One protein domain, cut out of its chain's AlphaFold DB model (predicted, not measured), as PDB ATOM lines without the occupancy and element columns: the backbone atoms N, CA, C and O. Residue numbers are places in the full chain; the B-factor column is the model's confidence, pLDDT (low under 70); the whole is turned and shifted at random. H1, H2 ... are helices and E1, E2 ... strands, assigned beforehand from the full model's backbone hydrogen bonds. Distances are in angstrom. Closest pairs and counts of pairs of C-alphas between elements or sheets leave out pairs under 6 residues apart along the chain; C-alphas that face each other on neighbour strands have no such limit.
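Overview. This is residues 59 to 104 and 113 to 133 of the 133 residues of the protein "Peptidase_M3 domain-containing protein" of Lactuca sativa (UniProt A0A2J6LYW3). A long helix, H1, lies lengthwise over one face of a narrow mixed sheet, E1 E5 E2, in two layers, and the small antiparallel hairpin E3 and E4 extends the E2 and E5 ribbon beyond the helix. The printed part has 67 residues, with five named strands and then one helix, class mixed. It is a loose rod, radius of gyration of the C-alphas 14.1 A, spanning 51 by 24 by 13 A.

Along the chain. E1, residues 59 to 65, starts at C-alpha 59 (0.324, -22.799, 36.742). E2 is residues 75 to 80, E3 83 to 86, E4 89 to 91, and E5 94 to 101, 22.1 A long. H1, residues 114 to 132, is 26.7 A long.

Arrangement. Inner strand E5 is parallel to E1, with N 61 and O 95 2.9 A apart, and antiparallel to E2, with N 77 and O 96 2.8 A apart. In the E3 and E4 hairpin, N 91 and O 83 are 2.8 A apart. H1 is on the sheet E1 E5 E2 at a height of 8.9 A, along the strands; its closest C-alphas to E2 are Glu 123 and His 76, 5.5 A. Every O i to N i+4 pair in H1 is within hydrogen-bond range.

Size, cuts and confidence. Residues 105 to 112 are not printed; C-alphas 104 and 113 are 11.8 A apart. Residues 103 to 104 have pLDDT under 70.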
ATOM      1  N   TYR A  59      -0.151 -23.938  37.534       89.69
ATOM      2  CA  TYR A  59       0.324 -22.799  36.742       89.69
ATOM      3  C   TYR A  59      -0.786 -21.785  36.474       89.69
ATOM      4  O   TYR A  59      -1.880 -22.154  36.041       89.69
ATOM      5  N   ILE A  60      -0.473 -20.500  36.655       89.50
ATOM      6  CA  ILE A  60      -1.308 -19.378  36.215       89.50
ATOM      7  C   ILE A  60      -0.527 -18.576  35.172       89.50
ATOM      8  O   ILE A  60       0.530 -18.021  35.466       89.50
ATOM      9  N   TYR A  61      -1.065 -18.482  33.958       90.50
ATOM     10  CA  TYR A  61      -0.553 -17.600  32.913       90.50
ATOM     11  C   TYR A  61      -1.331 -16.286  32.898       90.50
ATOM     12  O   TYR A  61      -2.559 -16.284  32.971       90.50
ATOM     13  N   LEU A  62      -0.619 -15.170  32.758       90.62
ATOM     14  CA  LEU A  62      -1.212 -13.836  32.698       90.62
ATOM     15  C   LEU A  62      -1.051 -13.254  31.294       90.62
ATOM     16  O   LEU A  62       0.055 -12.939  30.856       90.62
ATOM     17  N   ASP A  63      -2.167 -13.068  30.597       91.19
ATOM     18  CA  ASP A  63      -2.227 -12.394  29.305       91.19
ATOM     19  C   ASP A  63      -2.992 -11.075  29.471       91.19
ATOM     20  O   ASP A  63      -4.203 -11.003  29.268       91.19
ATOM     21  N   LEU A  64      -2.286 -10.016  29.874       88.94
ATOM     22  CA  LEU A  64      -2.910  -8.778  30.369       88.94
ATOM     23  C   LEU A  64      -3.033  -7.657  29.326       88.94
ATOM     24  O   LEU A  64      -3.810  -6.726  29.514       88.94
ATOM     25  N   ASN A  65      -2.268  -7.723  28.236       86.50
ATOM     26  CA  ASN A  65      -2.197  -6.641  27.250       86.50
ATOM     27  C   ASN A  65      -3.272  -6.787  26.167       86.50
ATOM     28  O   ASN A  65      -3.511  -7.889  25.665       86.50
ATOM     29  N   CYS A  66      -3.867  -5.671  25.749       87.06
ATOM     30  CA  CYS A  66      -4.775  -5.645  24.600       87.06
ATOM     31  C   CYS A  66      -4.031  -5.962  23.283       87.06
ATOM     32  O   CYS A  66      -2.938  -5.441  23.044       87.06
ATOM     33  N   ARG A  67      -4.619  -6.809  22.421       87.62
ATOM     34  CA  ARG A  67      -4.158  -7.062  21.040       87.62
ATOM     35  C   ARG A  67      -5.330  -7.410  20.119       87.62
ATOM     36  O   ARG A  67      -6.332  -7.965  20.569       87.62
ATOM     37  N   GLN A  68      -5.182  -7.140  18.821       90.19
ATOM     38  CA  GLN A  68      -6.181  -7.512  17.816       90.19
ATOM     39  C   GLN A  68      -6.413  -9.033  17.805       90.19
ATOM     40  O   GLN A  68      -5.464  -9.812  17.884       90.19
ATOM     41  N   GLY A  69      -7.679  -9.448  17.714       90.00
ATOM     42  CA  GLY A  69      -8.072 -10.863  17.670       90.00
ATOM     43  C   GLY A  69      -8.049 -11.588  19.021       90.00
ATOM     44  O   GLY A  69      -8.299 -12.789  19.063       90.00
ATOM     45  N   LYS A  70      -7.760 -10.889  20.128       91.44
ATOM     46  CA  LYS A  70      -7.869 -11.436  21.486       91.44
ATOM     47  C   LYS A  70      -9.315 -11.398  21.984       91.44
ATOM     48  O   LYS A  70     -10.098 -10.550  21.560       91.44
ATOM     49  N   TYR A  71      -9.643 -12.294  22.917       91.00
ATOM     50  CA  TYR A  71     -10.878 -12.221  23.700       91.00
ATOM     51  C   TYR A  71     -11.060 -10.800  24.266       91.00
ATOM     52  O   TYR A  71     -10.123 -10.315  24.895       91.00
ATOM     53  N   PRO A  72     -12.205 -10.124  24.058       86.25
ATOM     54  CA  PRO A  72     -12.341  -8.687  24.317       86.25
ATOM     55  C   PRO A  72     -12.491  -8.306  25.801       86.25
ATOM     56  O   PRO A  72     -12.409  -7.125  26.130       86.25
ATOM     57  N   GLY A  73     -12.716  -9.269  26.700       89.56
ATOM     58  CA  GLY A  73     -12.972  -9.019  28.123       89.56
ATOM     59  C   GLY A  73     -11.775  -9.267  29.045       89.56
ATOM     60  O   GLY A  73     -10.669  -9.562  28.594       89.56
ATOM     61  N   CYS A  74     -12.023  -9.164  30.349       94.19
ATOM     62  CA  CYS A  74     -11.155  -9.722  31.381       94.19
ATOM     63  C   CYS A  74     -11.862 -10.964  31.940       94.19
ATOM     64  O   CYS A  74     -13.061 -10.901  32.202       94.19
ATOM     65  N   ALA A  75     -11.178 -12.103  31.965       94.94
ATOM     66  CA  ALA A  75     -11.744 -13.395  32.337       94.94
ATOM     67  C   ALA A  75     -10.647 -14.379  32.758       94.94
ATOM     68  O   ALA A  75      -9.535 -14.360  32.218       94.94
ATOM     69  N   HIS A  76     -10.991 -15.295  33.656       95.25
ATOM     70  CA  HIS A  76     -10.215 -16.502  33.915       95.25
ATOM     71  C   HIS A  76     -10.684 -17.687  33.046       95.25
ATOM     72  O   HIS A  76     -11.864 -17.829  32.724       95.25
ATOM     73  N   PHE A  77      -9.752 -18.579  32.705       95.69
ATOM     74  CA  PHE A  77     -10.026 -19.841  32.021       95.69
ATOM     75  C   PHE A  77      -9.230 -20.977  32.660       95.69
ATOM     76  O   PHE A  77      -7.997 -20.945  32.673       95.69
ATOM     77  N   ALA A  78      -9.920 -22.011  33.136       94.50
ATOM     78  CA  ALA A  78      -9.293 -23.267  33.534       94.50
ATOM     79  C   ALA A  78      -9.040 -24.127  32.285       94.50
ATOM     80  O   ALA A  78      -9.940 -24.791  31.774       94.50
ATOM     81  N   ILE A  79      -7.809 -24.104  31.774       95.50
ATOM     82  CA  ILE A  79      -7.405 -24.900  30.604       95.50
ATOM     83  C   ILE A  79      -7.290 -26.375  30.981       95.50
ATOM     84  O   ILE A  79      -7.642 -27.264  30.207       95.50
ATOM     85  N   ARG A  80      -6.800 -26.632  32.196       93.75
ATOM     86  CA  ARG A  80      -6.700 -27.966  32.775       93.75
ATOM     87  C   ARG A  80      -7.014 -27.886  34.262       93.75
ATOM     88  O   ARG A  80      -6.358 -27.137  34.975       93.75
ATOM     89  N   GLY A  81      -7.996 -28.653  34.725       92.25
ATOM     90  CA  GLY A  81      -8.307 -28.758  36.153       92.25
ATOM     91  C   GLY A  81      -7.306 -29.635  36.905       92.25
ATOM     92  O   GLY A  81      -6.696 -30.537  36.313       92.25
ATOM     93  N   GLY A  82      -7.161 -29.378  38.204       91.00
ATOM     94  CA  GLY A  82      -6.448 -30.253  39.125       91.00
ATOM     95  C   GLY A  82      -7.228 -31.548  39.323       91.00
ATOM     96  O   GLY A  82      -8.450 -31.515  39.466       91.00
ATOM     97  N   ARG A  83      -6.560 -32.704  39.244       92.31
ATOM     98  CA  ARG A  83      -7.192 -33.993  39.572       92.31
ATOM     99  C   ARG A  83      -6.177 -35.094  39.827       92.31
ATOM    100  O   ARG A  83      -5.147 -35.180  39.159       92.31
ATOM    101  N   THR A  84      -6.538 -36.017  40.705       92.38
ATOM    102  CA  THR A  84      -5.822 -37.283  40.870       92.38
ATOM    103  C   THR A  84      -6.073 -38.181  39.660       92.38
ATOM    104  O   THR A  84      -7.221 -38.479  39.333       92.38
ATOM    105  N   ILE A  85      -5.005 -38.611  38.990       95.12
ATOM    106  CA  ILE A  85      -5.068 -39.546  37.855       95.12
ATOM    107  C   ILE A  85      -4.896 -40.981  38.350       95.12
ATOM    108  O   ILE A  85      -5.597 -41.891  37.908       95.12
ATOM    109  N   SER A  86      -3.985 -41.183  39.301       94.94
ATOM    110  CA  SER A  86      -3.718 -42.476  39.925       94.94
ATOM    111  C   SER A  86      -3.256 -42.291  41.372       94.94
ATOM    112  O   SER A  86      -3.111 -41.169  41.849       94.94
ATOM    113  N   LYS A  87      -2.984 -43.387  42.092       91.31
ATOM    114  CA  LYS A  87      -2.493 -43.325  43.483       91.31
ATOM    115  C   LYS A  87      -1.163 -42.575  43.640       91.31
ATOM    116  O   LYS A  87      -0.838 -42.177  44.751       91.31
ATOM    117  N   THR A  88      -0.397 -42.427  42.563       91.94
ATOM    118  CA  THR A  88       0.943 -41.823  42.572       91.94
ATOM    119  C   THR A  88       1.056 -40.618  41.643       91.94
ATOM    120  O   THR A  88       2.131 -40.041  41.540       91.94
ATOM    121  N   GLU A  89      -0.016 -40.253  40.936       91.56
ATOM    122  CA  GLU A  89       0.016 -39.207  39.916       91.56
ATOM    123  C   GLU A  89      -1.123 -38.211  40.116       91.56
ATOM    124  O   GLU A  89      -2.308 -38.567  40.097       91.56
ATOM    125  N   TYR A  90      -0.737 -36.947  40.250       90.44
ATOM    126  CA  TYR A  90      -1.641 -35.812  40.299       90.44
ATOM    127  C   TYR A  90      -1.412 -34.914  39.083       90.44
ATOM    128  O   TYR A  90      -0.288 -34.517  38.777       90.44
ATOM    129  N   GLN A  91      -2.494 -34.591  38.382       91.81
ATOM    130  CA  GLN A  91      -2.472 -33.655  37.273       91.81
ATOM    131  C   GLN A  91      -2.552 -32.233  37.819       91.81
ATOM    132  O   GLN A  91      -3.584 -31.836  38.358       91.81
ATOM    133  N   LEU A  92      -1.496 -31.451  37.602       92.62
ATOM    134  CA  LEU A  92      -1.466 -30.054  38.024       92.62
ATOM    135  C   LEU A  92      -2.449 -29.184  37.221       92.62
ATOM    136  O   LEU A  92      -2.475 -29.286  35.983       92.62
ATOM    137  N   PRO A  93      -3.211 -28.297  37.879       94.19
ATOM    138  CA  PRO A  93      -4.064 -27.340  37.194       94.19
ATOM    139  C   PRO A  93      -3.260 -26.335  36.351       94.19
ATOM    140  O   PRO A  93      -2.125 -25.976  36.667       94.19
ATOM    141  N   VAL A  94      -3.866 -25.884  35.250       94.94
ATOM    142  CA  VAL A  94      -3.352 -24.835  34.359       94.94
ATOM    143  C   VAL A  94      -4.468 -23.834  34.100       94.94
ATOM    144  O   VAL A  94      -5.492 -24.174  33.500       94.94
ATOM    145  N   ILE A  95      -4.252 -22.597  34.533       94.94
ATOM    146  CA  ILE A  95      -5.211 -21.501  34.452       94.94
ATOM    147  C   ILE A  95      -4.602 -20.354  33.652       94.94
ATOM    148  O   ILE A  95      -3.393 -20.118  33.681       94.94
ATOM    149  N   VAL A  96      -5.445 -19.621  32.935       94.69
ATOM    150  CA  VAL A  96      -5.066 -18.392  32.240       94.69
ATOM    151  C   VAL A  96      -5.980 -17.266  32.707       94.69
ATOM    152  O   VAL A  96      -7.198 -17.408  32.656       94.69
ATOM    153  N   VAL A  97      -5.401 -16.142  33.126       93.06
ATOM    154  CA  VAL A  97      -6.125 -14.881  33.318       93.06
ATOM    155  C   VAL A  97      -5.848 -13.999  32.113       93.06
ATOM    156  O   VAL A  97      -4.702 -13.663  31.806       93.06
ATOM    157  N   VAL A  98      -6.912 -13.647  31.408       94.31
ATOM    158  CA  VAL A  98      -6.881 -12.853  30.186       94.31
ATOM    159  C   VAL A  98      -7.516 -11.515  30.494       94.31
ATOM    160  O   VAL A  98      -8.655 -11.513  30.921       94.31
ATOM    161  N   CYS A  99      -6.831 -10.398  30.244       92.50
ATOM    162  CA  CYS A  99      -7.395  -9.042  30.319       92.50
ATOM    163  C   CYS A  99      -6.883  -8.180  29.157       92.50
ATOM    164  O   CYS A  99      -5.980  -8.584  28.424       92.50
ATOM    165  N   ASN A 100      -7.464  -6.995  28.959       90.75
ATOM    166  CA  ASN A 100      -7.166  -6.123  27.815       90.75
ATOM    167  C   ASN A 100      -6.724  -4.723  28.245       90.75
ATOM    168  O   ASN A 100      -7.244  -3.714  27.766       90.75
ATOM    169  N   PHE A 101      -5.737  -4.647  29.133       86.81
ATOM    170  CA  PHE A 101      -5.204  -3.361  29.561       86.81
ATOM    171  C   PHE A 101      -4.498  -2.679  28.392       86.81
ATOM    172  O   PHE A 101      -3.619  -3.243  27.727       86.81
ATOM    173  N   SER A 102      -4.958  -1.468  28.097       78.50
ATOM    174  CA  SER A 102      -4.494  -0.694  26.955       78.50
ATOM    175  C   SER A 102      -3.269   0.122  27.341       78.50
ATOM    176  O   SER A 102      -3.226   0.763  28.391       78.50
ATOM    177  N   LYS A 103      -2.258   0.127  26.471       68.69
ATOM    178  CA  LYS A 103      -1.127   1.046  26.608       68.69
ATOM    179  C   LYS A 103      -1.550   2.436  26.126       68.69
ATOM    180  O   LYS A 103      -2.141   2.533  25.050       68.69
ATOM    181  N   PRO A 104      -1.226   3.518  26.854       63.62
ATOM    182  CA  PRO A 104      -1.333   4.864  26.307       63.62
ATOM    183  C   PRO A 104      -0.476   4.981  25.041       63.62
ATOM    184  O   PRO A 104       0.623   4.428  24.994       63.62
ATOM    185  N   ASN A 113      -5.922   1.903  35.721       82.50
ATOM    186  CA  ASN A 113      -6.819   2.685  36.570       82.50
ATOM    187  C   ASN A 113      -7.377   1.790  37.696       82.50
ATOM    188  O   ASN A 113      -7.200   0.575  37.679       82.50
ATOM    189  N   HIS A 114      -8.059   2.379  38.680       85.56
ATOM    190  CA  HIS A 114      -8.606   1.614  39.805       85.56
ATOM    191  C   HIS A 114      -9.533   0.476  39.345       85.56
ATOM    192  O   HIS A 114      -9.383  -0.654  39.795       85.56
ATOM    193  N   SER A 115     -10.433   0.736  38.390       86.75
ATOM    194  CA  SER A 115     -11.333  -0.297  37.859       86.75
ATOM    195  C   SER A 115     -10.606  -1.445  37.151       86.75
ATOM    196  O   SER A 115     -11.048  -2.589  37.239       86.75
ATOM    197  N   ASP A 116      -9.483  -1.178  36.482       88.25
ATOM    198  CA  ASP A 116      -8.656  -2.207  35.846       88.25
ATOM    199  C   ASP A 116      -8.039  -3.127  36.901       88.25
ATOM    200  O   ASP A 116      -8.011  -4.345  36.729       88.25
ATOM    201  N   VAL A 117      -7.570  -2.544  38.009       87.75
ATOM    202  CA  VAL A 117      -7.012  -3.303  39.130       87.75
ATOM    203  C   VAL A 117      -8.108  -4.116  39.817       87.75
ATOM    204  O   VAL A 117      -7.921  -5.311  40.024       87.75
ATOM    205  N   ASP A 118      -9.276  -3.529  40.085       89.19
ATOM    206  CA  ASP A 118     -10.415  -4.258  40.657       89.19
ATOM    207  C   ASP A 118     -10.795  -5.470  39.802       89.19
ATOM    208  O   ASP A 118     -10.974  -6.576  40.315       89.19
ATOM    209  N   THR A 119     -10.864  -5.272  38.483       91.06
ATOM    210  CA  THR A 119     -11.199  -6.333  37.529       91.06
ATOM    211  C   THR A 119     -10.119  -7.415  37.507       91.06
ATOM    212  O   THR A 119     -10.437  -8.602  37.536       91.06
ATOM    213  N   LEU A 120      -8.836  -7.032  37.518       90.94
ATOM    214  CA  LEU A 120      -7.731  -7.988  37.596       90.94
ATOM    215  C   LEU A 120      -7.828  -8.853  38.853       90.94
ATOM    216  O   LEU A 120      -7.680 -10.069  38.768       90.94
ATOM    217  N   PHE A 121      -8.078  -8.239  40.011       90.94
ATOM    218  CA  PHE A 121      -8.175  -8.956  41.280       90.94
ATOM    219  C   PHE A 121      -9.408  -9.859  41.346       90.94
ATOM    220  O   PHE A 121      -9.317 -10.957  41.892       90.94
ATOM    221  N   HIS A 122     -10.529  -9.445  40.753       91.81
ATOM    222  CA  HIS A 122     -11.717 -10.287  40.623       91.81
ATOM    223  C   HIS A 122     -11.406 -11.579  39.853       91.81
ATOM    224  O   HIS A 122     -11.627 -12.678  40.362       91.81
ATOM    225  N   GLU A 123     -10.817 -11.457  38.660       94.50
ATOM    226  CA  GLU A 123     -10.484 -12.619  37.827       94.50
ATOM    227  C   GLU A 123      -9.339 -13.453  38.404       94.50
ATOM    228  O   GLU A 123      -9.342 -14.682  38.311       94.50
ATOM    229  N   PHE A 124      -8.370 -12.811  39.057       92.94
ATOM    230  CA  PHE A 124      -7.306 -13.517  39.761       92.94
ATOM    231  C   PHE A 124      -7.844 -14.317  40.955       92.94
ATOM    232  O   PHE A 124      -7.376 -15.426  41.205       92.94
ATOM    233  N   GLY A 125      -8.871 -13.814  41.648       89.19
ATOM    234  CA  GLY A 125      -9.590 -14.558  42.683       89.19
ATOM    235  C   GLY A 125     -10.207 -15.854  42.149       89.19
ATOM    236  O   GLY A 125     -10.009 -16.916  42.741       89.19
ATOM    237  N   HIS A 126     -10.872 -15.799  40.990       92.69
ATOM    238  CA  HIS A 126     -11.397 -17.000  40.320       92.69
ATOM    239  C   HIS A 126     -10.286 -17.963  39.882       92.69
ATOM    240  O   HIS A 126     -10.437 -19.184  39.983       92.69
ATOM    241  N   ALA A 127      -9.146 -17.430  39.434       91.12
ATOM    242  CA  ALA A 127      -7.991 -18.240  39.060       91.12
ATOM    243  C   ALA A 127      -7.383 -18.982  40.257       91.12
ATOM    244  O   ALA A 127      -7.100 -20.173  40.149       91.12
ATOM    245  N   LEU A 128      -7.234 -18.309  41.403       90.19
ATOM    246  CA  LEU A 128      -6.784 -18.937  42.647       90.19
ATOM    247  C   LEU A 128      -7.774 -19.994  43.131       90.19
ATOM    248  O   LEU A 128      -7.353 -21.080  43.517       90.19
ATOM    249  N   HIS A 129      -9.076 -19.709  43.060       89.69
ATOM    250  CA  HIS A 129     -10.099 -20.696  43.388       89.69
ATOM    251  C   HIS A 129      -9.941 -21.955  42.525       89.69
ATOM    252  O   HIS A 129      -9.908 -23.058  43.058       89.69
ATOM    253  N   SER A 130      -9.740 -21.797  41.216       88.94
ATOM    254  CA  SER A 130      -9.519 -22.919  40.290       88.94
ATOM    255  C   SER A 130      -8.196 -23.665  40.513       88.94
ATOM    256  O   SER A 130      -8.108 -24.849  40.198       88.94
ATOM    257  N   LEU A 131      -7.158 -22.982  41.006       88.19
ATOM    258  CA  LEU A 131      -5.844 -23.571  41.287       88.19
ATOM    259  C   LEU A 131      -5.849 -24.403  42.578       88.19
ATOM    260  O   LEU A 131      -5.164 -25.417  42.650       88.19
ATOM    261  N   LEU A 132      -6.589 -23.947  43.592       86.25
ATOM    262  CA  LEU A 132      -6.559 -24.489  44.955       86.25
ATOM    263  C   LEU A 132      -7.724 -25.438  45.282       86.25
ATOM    264  O   LEU A 132      -7.783 -25.936  46.407       86.25
ATOM    265  N   SER A 133      -8.655 -25.637  44.343       78.38
ATOM    266  CA  SER A 133      -9.798 -26.555  44.493       78.38
ATOM    267  C   SER A 133      -9.459 -28.004  44.163       78.38
ATOM    268  O   SER A 133      -8.524 -28.240  43.366       78.38
TER     269      SER A 133